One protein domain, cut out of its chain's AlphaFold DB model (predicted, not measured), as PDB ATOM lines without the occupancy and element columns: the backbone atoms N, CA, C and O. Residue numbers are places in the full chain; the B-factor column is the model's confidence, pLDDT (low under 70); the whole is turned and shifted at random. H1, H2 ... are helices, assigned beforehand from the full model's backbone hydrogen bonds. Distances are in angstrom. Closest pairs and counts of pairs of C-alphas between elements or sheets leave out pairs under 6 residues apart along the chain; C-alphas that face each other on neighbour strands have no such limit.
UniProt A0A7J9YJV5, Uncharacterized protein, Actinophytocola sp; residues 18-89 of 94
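This is residues 18 to 89 of the 94 residues of an uncharacterized protein of Actinophytocola sp (UniProt A0A7J9YJV5). A small compact head of two helices in a hairpin, H1 and H2, with the short H3 packed on H1, sits at one end, and from it a long arm sticks out: residues 62 to 89, which hold most of H4, an unnamed link and H5. H4 and H5 pack on no other helix, and the arm makes much of the length. The printed part has 72 residues with five named helices, H1 to H5 in that order, and no named strand; the class is all helix. It is extended, with a radius of gyration of the C-alphas of 17.8 A, and elongated, spanning 50 by 27 by 22 A.

H1, residues 18 to 30, and H2, residues 34 to 43, form a helical hairpin over a tight link. They touch, with the C-alphas of Ala 28 and Leu 37 the closest at 6.1 A; H1 does so with residues 24 to 28 alone. They run opposite ways at a steep tilt of 35.5 degrees, only just past shallow. H3, residues 48 to 51, touches H1, and their closest C-alphas, those of Ser 21 and Glu 50, are 4.6 A apart. H2 and H3 are close but not clearly touching, with the C-alphas of Leu 41 and Ala 48 the closest at 7.0 A. H4, residues 58 to 73, is apart from H1, H2 and H3. H5, residues 79 to 87, is apart from H1, H2, H3 and H4. Every O i to N i+4 pair is within hydrogen-bond range in H1, H2 and H5, and 11 of 12 are in H4; H3 is too short for such a pair.

H1 begins at C-alpha 18, at (-75.007, 13.443, 21.434), and is 18.7 A long from first to last C-alpha. H2 measures 14.3 A and the four-residue H3 5.7 A. H4 is the longest helix, 16 residues and 23.4 A, from C-alpha 58 at (-90.688, 9.735, 11.332) to C-alpha 73. H5 measures 12.4 A and ends at C-alpha 87, at (-105.065, 3.368, 52.787).

The two C-alphas farthest apart, those of Gly 45 and Thr 80, are 50.1 A apart. Residues 55 to 60, of which 58 to 60 belong to H4, and residues 62 to 89 stand free. The body without them has 38 residues, spans 25 by 23 by 13 A and has a radius of gyration of 9.0 A. The printed part has no cut. The links H1 to H2, H2 to H3 and H4 to H5 are tight, and H3 to H4 is short. The mean pLDDT of the printed part is 71.0; it is under 70 in residues 52 to 85 and 87 to 89.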
ATOM      1  N   MET A  18     -74.067  14.230  20.634       72.12
ATOM      2  CA  MET A  18     -75.007  13.443  21.434       72.12
ATOM      3  C   MET A  18     -75.573  14.203  22.648       72.12
ATOM      4  O   MET A  18     -76.733  14.013  23.021       72.12
ATOM      5  N   GLN A  19     -74.777  15.078  23.271       76.62
ATOM      6  CA  GLN A  19     -75.224  15.909  24.390       76.62
ATOM      7  C   GLN A  19     -76.112  17.056  23.915       76.62
ATOM      8  O   GLN A  19     -77.126  17.324  24.555       76.62
ATOM      9  N   ARG A  20     -75.790  17.666  22.768       81.19
ATOM     10  CA  ARG A  20     -76.624  18.692  22.123       81.19
ATOM     11  C   ARG A  20     -77.991  18.127  21.748       81.19
ATOM     12  O   ARG A  20     -79.013  18.704  22.109       81.19
ATOM     13  N   SER A  21     -78.023  16.919  21.184       81.94
ATOM     14  CA  SER A  21     -79.282  16.228  20.897       81.94
ATOM     15  C   SER A  21     -80.085  15.871  22.140       81.94
ATOM     16  O   SER A  21     -81.315  15.937  22.154       81.94
ATOM     17  N   ARG A  22     -79.414  15.486  23.228       81.75
ATOM     18  CA  ARG A  22     -80.088  15.252  24.509       81.75
ATOM     19  C   ARG A  22     -80.652  16.550  25.090       81.75
ATOM     20  O   ARG A  22     -81.791  16.538  25.543       81.75
ATOM     21  N   ALA A  23     -79.891  17.642  25.055       83.19
ATOM     22  CA  ALA A  23     -80.326  18.947  25.540       83.19
ATOM     23  C   ALA A  23     -81.553  19.444  24.762       83.19
ATOM     24  O   ALA A  23     -82.579  19.726  25.375       83.19
ATOM     25  N   ALA A  24     -81.499  19.422  23.428       86.00
ATOM     26  CA  ALA A  24     -82.611  19.820  22.568       86.00
ATOM     27  C   ALA A  24     -83.895  19.012  22.855       86.00
ATOM     28  O   ALA A  24     -84.981  19.582  22.924       86.00
ATOM     29  N   ARG A  25     -83.779  17.701  23.124       83.31
ATOM     30  CA  ARG A  25     -84.918  16.855  23.535       83.31
ATOM     31  C   ARG A  25     -85.487  17.225  24.899       83.31
ATOM     32  O   ARG A  25     -86.703  17.244  25.064       83.31
ATOM     33  N   VAL A  26     -84.626  17.478  25.884       85.50
ATOM     34  CA  VAL A  26     -85.067  17.875  27.229       85.50
ATOM     35  C   VAL A  26     -85.823  19.196  27.159       85.50
ATOM     36  O   VAL A  26     -86.887  19.306  27.758       85.50
ATOM     37  N   ILE A  27     -85.327  20.158  26.383       88.00
ATOM     38  CA  ILE A  27     -85.988  21.452  26.192       88.00
ATOM     39  C   ILE A  27     -87.333  21.255  25.490       88.00
ATOM     40  O   ILE A  27     -88.356  21.666  26.024       88.00
ATOM     41  N   ALA A  28     -87.367  20.529  24.369       85.88
ATOM     42  CA  ALA A  28     -88.608  20.242  23.644       85.88
ATOM     43  C   ALA A  28     -89.672  19.530  24.497       85.88
ATOM     44  O   ALA A  28     -90.864  19.739  24.296       85.88
ATOM     45  N   ALA A  29     -89.262  18.693  25.453       81.88
ATOM     46  CA  ALA A  29     -90.179  17.996  26.350       81.88
ATOM     47  C   ALA A  29     -90.733  18.869  27.491       81.88
ATOM     48  O   ALA A  29     -91.734  18.482  28.091       81.88
ATOM     49  N   ASN A  30     -90.075  19.986  27.816       85.94
ATOM     50  CA  ASN A  30     -90.430  20.856  28.943       85.94
ATOM     51  C   ASN A  30     -90.885  22.263  28.522       85.94
ATOM     52  O   ASN A  30     -91.391  22.989  29.373       85.94
ATOM     53  N   ALA A  31     -90.719  22.642  27.253       88.62
ATOM     54  CA  ALA A  31     -91.201  23.911  26.725       88.62
ATOM     55  C   ALA A  31     -92.728  24.007  26.824       88.62
ATOM     56  O   ALA A  31     -93.444  23.015  26.636       88.62
ATOM     57  N   HIS A  32     -93.219  25.204  27.131       86.25
ATOM     58  CA  HIS A  32     -94.647  25.447  27.308       86.25
ATOM     59  C   HIS A  32     -95.399  25.466  25.971       86.25
ATOM     60  O   HIS A  32     -96.476  24.880  25.845       86.25
ATOM     61  N   ASP A  33     -94.795  26.098  24.967       87.62
ATOM     62  CA  ASP A  33     -95.318  26.231  23.615       87.62
ATOM     63  C   ASP A  33     -94.179  26.276  22.576       87.62
ATOM     64  O   ASP A  33     -93.000  26.080  22.884       87.62
ATOM     65  N   ALA A  34     -94.546  26.454  21.305       83.75
ATOM     66  CA  ALA A  34     -93.596  26.452  20.198       83.75
ATOM     67  C   ALA A  34     -92.691  27.697  20.164       83.75
ATOM     68  O   ALA A  34     -91.577  27.609  19.647       83.75
ATOM     69  N   GLU A  35     -93.154  28.830  20.692       88.25
ATOM     70  CA  GLU A  35     -92.397  30.081  20.732       88.25
ATOM     71  C   GLU A  35     -91.359  30.032  21.860       88.25
ATOM     72  O   GLU A  35     -90.182  30.308  21.627       88.25
ATOM     73  N   ASP A  36     -91.762  29.542  23.034       87.44
ATOM     74  CA  ASP A  36     -90.887  29.245  24.170       87.44
ATOM     75  C   ASP A  36     -89.802  28.226  23.789       87.44
ATOM     76  O   ASP A  36     -88.616  28.427  24.048       87.44
ATOM     77  N   LEU A  37     -90.172  27.165  23.063       88.06
ATOM     78  CA  LEU A  37     -89.201  26.208  22.537       88.06
ATOM     79  C   LEU A  37     -88.189  26.867  21.592       88.06
ATOM     80  O   LEU A  37     -86.988  26.611  21.706       88.06
ATOM     81  N   ALA A  38     -88.655  27.688  20.648       87.25
ATOM     82  CA  ALA A  38     -87.779  28.367  19.698       87.25
ATOM     83  C   ALA A  38     -86.801  29.306  20.419       87.25
ATOM     84  O   ALA A  38     -85.604  29.273  20.136       87.25
ATOM     85  N   TYR A  39     -87.296  30.063  21.399       88.88
ATOM     86  CA  TYR A  39     -86.486  30.949  22.228       88.88
ATOM     87  C   TYR A  39     -85.428  30.181  23.033       88.88
ATOM     88  O   TYR A  39     -84.247  30.524  22.997       88.88
ATOM     89  N   LEU A  40     -85.814  29.100  23.716       89.19
ATOM     90  CA  LEU A  40     -84.891  28.301  24.527       89.19
ATOM     91  C   LEU A  40     -83.813  27.603  23.685       89.19
ATOM     92  O   LEU A  40     -82.672  27.476  24.132       89.19
ATOM     93  N   LEU A  41     -84.152  27.154  22.473       89.69
ATOM     94  CA  LEU A  41     -83.177  26.583  21.543       89.69
ATOM     95  C   LEU A  41     -82.192  27.643  21.040       89.69
ATOM     96  O   LEU A  41     -80.991  27.376  21.023       89.69
ATOM     97  N   ASP A  42     -82.675  28.840  20.700       88.81
ATOM     98  CA  ASP A  42     -81.841  29.946  20.218       88.81
ATOM     99  C   ASP A  42     -80.860  30.441  21.293       88.81
ATOM    100  O   ASP A  42     -79.655  30.514  21.055       88.81
ATOM    101  N   VAL A  43     -81.341  30.645  22.528       89.06
ATOM    102  CA  VAL A  43     -80.510  31.045  23.682       89.06
ATOM    103  C   VAL A  43     -79.376  30.051  23.947       89.06
ATOM    104  O   VAL A  43     -78.285  30.436  24.368       89.06
ATOM    105  N   LEU A  44     -79.618  28.764  23.696       86.12
ATOM    106  CA  LEU A  44     -78.638  27.698  23.903       86.12
ATOM    107  C   LEU A  44     -77.823  27.376  22.641       86.12
ATOM    108  O   LEU A  44     -76.973  26.482  22.673       86.12
ATOM    109  N   GLY A  45     -78.063  28.092  21.536       86.12
ATOM    110  CA  GLY A  45     -77.416  27.862  20.248       86.12
ATOM    111  C   GLY A  45     -77.637  26.444  19.724       86.12
ATOM    112  O   GLY A  45     -76.727  25.863  19.126       86.12
ATOM    113  N   LEU A  46     -78.796  25.850  20.016       85.25
ATOM    114  CA  LEU A  46     -79.200  24.511  19.598       85.25
ATOM    115  C   LEU A  46     -80.123  24.604  18.386       85.25
ATOM    116  O   LEU A  46     -81.003  25.457  18.314       85.25
ATOM    117  N   ALA A  47     -79.963  23.687  17.438       83.31
ATOM    118  CA  ALA A  47     -80.866  23.616  16.298       83.31
ATOM    119  C   ALA A  47     -82.026  22.659  16.596       83.31
ATOM    120  O   ALA A  47     -81.842  21.593  17.182       83.31
ATOM    121  N   ALA A  48     -83.228  22.978  16.110       77.38
ATOM    122  CA  ALA A  48     -84.396  22.102  16.262       77.38
ATOM    123  C   ALA A  48     -84.169  20.693  15.671       77.38
ATOM    124  O   ALA A  48     -84.727  19.709  16.156       77.38
ATOM    125  N   CYS A  49     -83.310  20.569  14.652       75.00
ATOM    126  CA  CYS A  49     -82.932  19.278  14.077       75.00
ATOM    127  C   CYS A  49     -82.110  18.400  15.034       75.00
ATOM    128  O   CYS A  49     -82.128  17.179  14.887       75.00
ATOM    129  N   GLU A  50     -81.444  18.988  16.031       76.62
ATOM    130  CA  GLU A  50     -80.670  18.253  17.031       76.62
ATOM    131  C   GLU A  50     -81.584  17.499  18.002       76.62
ATOM    132  O   GLU A  50     -81.169  16.473  18.529       76.62
ATOM    133  N   ALA A  51     -82.847  17.907  18.177       70.38
ATOM    134  CA  ALA A  51     -83.818  17.192  19.013       70.38
ATOM    135  C   ALA A  51     -84.218  15.803  18.466       70.38
ATOM    136  O   ALA A  51     -84.989  15.087  19.108       70.38
ATOM    137  N   ARG A  52     -83.726  15.405  17.287       68.19
ATOM    138  CA  ARG A  52     -84.014  14.097  16.690       68.19
ATOM    139  C   ARG A  52     -83.242  12.986  17.402       68.19
ATOM    140  O   ARG A  52     -82.052  13.122  17.681       68.19
ATOM    141  N   ASP A  53     -83.915  11.871  17.673       59.28
ATOM    142  CA  ASP A  53     -83.239  10.659  18.133       59.28
ATOM    143  C   ASP A  53     -82.387  10.076  16.993       59.28
ATOM    144  O   ASP A  53     -82.876   9.963  15.862       59.28
ATOM    145  N   PRO A  54     -81.125   9.687  17.249       53.97
ATOM    146  CA  PRO A  54     -80.352   8.937  16.272       53.97
ATOM    147  C   PRO A  54     -81.025   7.578  16.045       53.97
ATOM    148  O   PRO A  54     -80.994   6.708  16.911       53.97
ATOM    149  N   GLY A  55     -81.649   7.412  14.876       53.75
ATOM    150  CA  GLY A  55     -82.324   6.175  14.473       53.75
ATOM    151  C   GLY A  55     -83.852   6.198  14.546       53.75
ATOM    152  O   GLY A  55     -84.459   5.209  14.156       53.75
ATOM    153  N   SER A  56     -84.490   7.293  14.976       51.69
ATOM    154  CA  SER A  56     -85.951   7.414  14.870       51.69
ATOM    155  C   SER A  56     -86.346   7.881  13.473       51.69
ATOM    156  O   SER A  56     -86.167   9.052  13.121       51.69
ATOM    157  N   ALA A  57     -86.897   6.966  12.677       52.62
ATOM    158  CA  ALA A  57     -87.638   7.337  11.481       52.62
ATOM    159  C   ALA A  57     -88.895   8.136  11.895       52.62
ATOM    160  O   ALA A  57     -89.373   7.986  13.024       52.62
ATOM    161  N   PRO A  58     -89.457   8.996  11.025       55.41
ATOM    162  CA  PRO A  58     -90.688   9.735  11.332       55.41
ATOM    163  C   PRO A  58     -91.848   8.824  11.788       55.41
ATOM    164  O   PRO A  58     -92.652   9.243  12.619       55.41
ATOM    165  N   ASP A  59     -91.882   7.570  11.330       53.47
ATOM    166  CA  ASP A  59     -92.852   6.547  11.740       53.47
ATOM    167  C   ASP A  59     -92.740   6.114  13.217       53.47
ATOM    168  O   ASP A  59     -93.758   5.874  13.874       53.47
ATOM    169  N   ASP A  60     -91.533   6.074  13.792       53.91
ATOM    170  CA  ASP A  60     -91.327   5.613  15.175       53.91
ATOM    171  C   ASP A  60     -91.865   6.616  16.207       53.91
ATOM    172  O   ASP A  60     -92.338   6.243  17.286       53.91
ATOM    173  N   LEU A  61     -91.845   7.911  15.877       54.44
ATOM    174  CA  LEU A  61     -92.357   8.970  16.750       54.44
ATOM    175  C   LEU A  61     -93.877   8.886  16.920       54.44
ATOM    176  O   LEU A  61     -94.376   9.041  18.038       54.44
ATOM    177  N   GLU A  62     -94.613   8.586  15.848       56.28
ATOM    178  CA  GLU A  62     -96.058   8.354  15.913       56.28
ATOM    179  C   GLU A  62     -96.384   7.101  16.734       56.28
ATOM    180  O   GLU A  62     -97.318   7.107  17.544       56.28
ATOM    181  N   GLN A  63     -95.570   6.049  16.619       57.66
ATOM    182  CA  GLN A  63     -95.747   4.831  17.404       57.66
ATOM    183  C   GLN A  63     -95.498   5.070  18.904       57.66
ATOM    184  O   GLN A  63     -96.309   4.657  19.739       57.66
ATOM    185  N   ILE A  64     -94.450   5.817  19.268       59.56
ATOM    186  CA  ILE A  64     -94.180   6.218  20.660       59.56
ATOM    187  C   ILE A  64     -95.287   7.138  21.189       59.56
ATOM    188  O   ILE A  64     -95.720   6.988  22.338       59.56
ATOM    189  N   ARG A  65     -95.777   8.078  20.372       58.72
ATOM    190  CA  ARG A  65     -96.870   8.984  20.750       58.72
ATOM    191  C   ARG A  65     -98.154   8.202  21.021       58.72
ATOM    192  O   ARG A  65     -98.772   8.408  22.066       58.72
ATOM    193  N   ARG A  66     -98.509   7.240  20.163       57.81
ATOM    194  CA  ARG A  66     -99.639   6.322  20.394       57.81
ATOM    195  C   ARG A  66     -99.446   5.474  21.651       57.81
ATOM    196  O   ARG A  66    -100.370   5.382  22.458       57.81
ATOM    197  N   ALA A  67     -98.252   4.928  21.876       59.06
ATOM    198  CA  ALA A  67     -97.952   4.124  23.061       59.06
ATOM    199  C   ALA A  67     -98.042   4.932  24.372       59.06
ATOM    200  O   ALA A  67     -98.554   4.438  25.379       59.06
ATOM    201  N   LYS A  68     -97.594   6.195  24.375       56.56
ATOM    202  CA  LYS A  68     -97.739   7.096  25.534       56.56
ATOM    203  C   LYS A  68     -99.198   7.477  25.791       56.56
ATOM    204  O   LYS A  68     -99.610   7.499  26.952       56.56
ATOM    205  N   SER A  69     -99.981   7.729  24.743       55.66
ATOM    206  CA  SER A  69    -101.417   8.018  24.867       55.66
ATOM    207  C   SER A  69    -102.202   6.819  25.403       55.66
ATOM    208  O   SER A  69    -103.041   6.993  26.285       55.66
ATOM    209  N   ALA A  70    -101.868   5.598  24.969       58.31
ATOM    210  CA  ALA A  70    -102.465   4.369  25.494       58.31
ATOM    211  C   ALA A  70    -102.203   4.200  27.003       58.31
ATOM    212  O   ALA A  70    -103.110   3.888  27.767       58.31
ATOM    213  N   ARG A  71    -100.988   4.519  27.477       55.69
ATOM    214  CA  ARG A  71    -100.658   4.445  28.914       55.69
ATOM    215  C   ARG A  71    -101.329   5.521  29.773       55.69
ATOM    216  O   ARG A  71    -101.491   5.304  30.972       55.69
ATOM    217  N   ARG A  72    -101.698   6.676  29.203       52.88
ATOM    218  CA  ARG A  72    -102.453   7.727  29.914       52.88
ATOM    219  C   ARG A  72    -103.965   7.477  29.919       52.88
ATOM    220  O   ARG A  72    -104.616   7.884  30.874       52.88
ATOM    221  N   GLY A  73    -104.509   6.823  28.893       52.03
ATOM    222  CA  GLY A  73    -105.950   6.569  28.760       52.03
ATOM    223  C   GLY A  73    -106.498   5.454  29.657       52.03
ATOM    224  O   GLY A  73    -107.671   5.503  30.021       52.03
ATOM    225  N   ASP A  74    -105.659   4.493  30.054       52.50
ATOM    226  CA  ASP A  74    -106.113   3.279  30.751       52.50
ATOM    227  C   ASP A  74    -106.129   3.373  32.286       52.50
ATOM    228  O   ASP A  74    -106.729   2.538  32.957       52.50
ATOM    229  N   ARG A  75    -105.550   4.419  32.893       56.00
ATOM    230  CA  ARG A  75    -105.678   4.642  34.349       56.00
ATOM    231  C   ARG A  75    -106.940   5.420  34.702       56.00
ATOM    232  O   ARG A  75    -106.881   6.449  35.370       56.00
ATOM    233  N   LYS A  76    -108.105   4.900  34.321       59.03
ATOM    234  CA  LYS A  76    -109.342   5.208  35.053       59.03
ATOM    235  C   LYS A  76    -109.418   4.265  36.250       59.03
ATOM    236  O   LYS A  76    -110.204   3.324  36.250       59.03
ATOM    237  N   LEU A  77    -108.554   4.497  37.242       60.56
ATOM    238  CA  LEU A  77    -108.641   3.803  38.528       60.56
ATOM    239  C   LEU A  77    -110.036   4.066  39.092       60.56
ATOM    240  O   LEU A  77    -110.451   5.223  39.216       60.56
ATOM    241  N   ARG A  78    -110.787   3.002  39.383       64.56
ATOM    242  CA  ARG A  78    -112.096   3.165  40.026       64.56
ATOM    243  C   ARG A  78    -111.866   3.786  41.406       64.56
ATOM    244  O   ARG A  78    -110.839   3.535  42.029       64.56
ATOM    245  N   VAL A  79    -112.817   4.584  41.901       67.75
ATOM    246  CA  VAL A  79    -112.716   5.283  43.205       67.75
ATOM    247  C   VAL A  79    -112.286   4.334  44.338       67.75
ATOM    248  O   VAL A  79    -111.532   4.719  45.225       67.75
ATOM    249  N   THR A  80    -112.688   3.064  44.258       63.56
ATOM    250  CA  THR A  80    -112.303   1.997  45.189       63.56
ATOM    251  C   THR A  80    -110.812   1.637  45.147       63.56
ATOM    252  O   THR A  80    -110.227   1.411  46.198       63.56
ATOM    253  N   GLU A  81    -110.168   1.623  43.976       64.31
ATOM    254  CA  GLU A  81    -108.720   1.371  43.865       64.31
ATOM    255  C   GLU A  81    -107.891   2.566  44.348       64.31
ATOM    256  O   GLU A  81    -106.837   2.384  44.957       64.31
ATOM    257  N   LEU A  82    -108.383   3.790  44.123       67.31
ATOM    258  CA  LEU A  82    -107.780   5.005  44.677       67.31
ATOM    259  C   LEU A  82    -107.801   4.991  46.211       67.31
ATOM    260  O   LEU A  82    -106.793   5.320  46.834       67.31
ATOM    261  N   ALA A  83    -108.916   4.564  46.813       68.94
ATOM    262  CA  ALA A  83    -109.026   4.422  48.261       68.94
ATOM    263  C   ALA A  83    -108.024   3.390  48.807       68.94
ATOM    264  O   ALA A  83    -107.302   3.693  49.750       68.94
ATOM    265  N   SER A  84    -107.893   2.219  48.172       68.56
ATOM    266  CA  SER A  84    -106.919   1.198  48.590       68.56
ATOM    267  C   SER A  84    -105.460   1.658  48.482       68.56
ATOM    268  O   SER A  84    -104.643   1.300  49.328       68.56
ATOM    269  N   LEU A  85    -105.115   2.468  47.476       68.94
ATOM    270  CA  LEU A  85    -103.767   3.034  47.340       68.94
ATOM    271  C   LEU A  85    -103.444   4.054  48.440       68.94
ATOM    272  O   LEU A  85    -102.309   4.097  48.909       68.94
ATOM    273  N   LEU A  86    -104.431   4.847  48.861       71.12
ATOM    274  CA  LEU A  86    -104.273   5.834  49.932       71.12
ATOM    275  C   LEU A  86    -104.271   5.183  51.320       71.12
ATOM    276  O   LEU A  86    -103.514   5.608  52.187       71.12
ATOM    277  N   SER A  87    -105.044   4.112  51.522       67.06
ATOM    278  CA  SER A  87    -105.065   3.368  52.787       67.06
ATOM    279  C   SER A  87    -103.761   2.613  53.076       67.06
ATOM    280  O   SER A  87    -103.441   2.392  54.237       67.06
ATOM    281  N   ASN A  88    -102.974   2.263  52.054       59.03
ATOM    282  CA  ASN A  88    -101.692   1.568  52.232       59.03
ATOM    283  C   ASN A  88    -100.509   2.503  52.559       59.03
ATOM    284  O   ASN A  88     -99.408   2.015  52.811       59.03
ATOM    285  N   VAL A  89    -100.707   3.827  52.543       59.47
ATOM    286  CA  VAL A  89     -99.673   4.824  52.888       59.47
ATOM    287  C   VAL A  89     -99.656   5.158  54.386       59.47
ATOM    288  O   VAL A  89     -98.688   5.745  54.863       59.47
TER     289      VAL A  89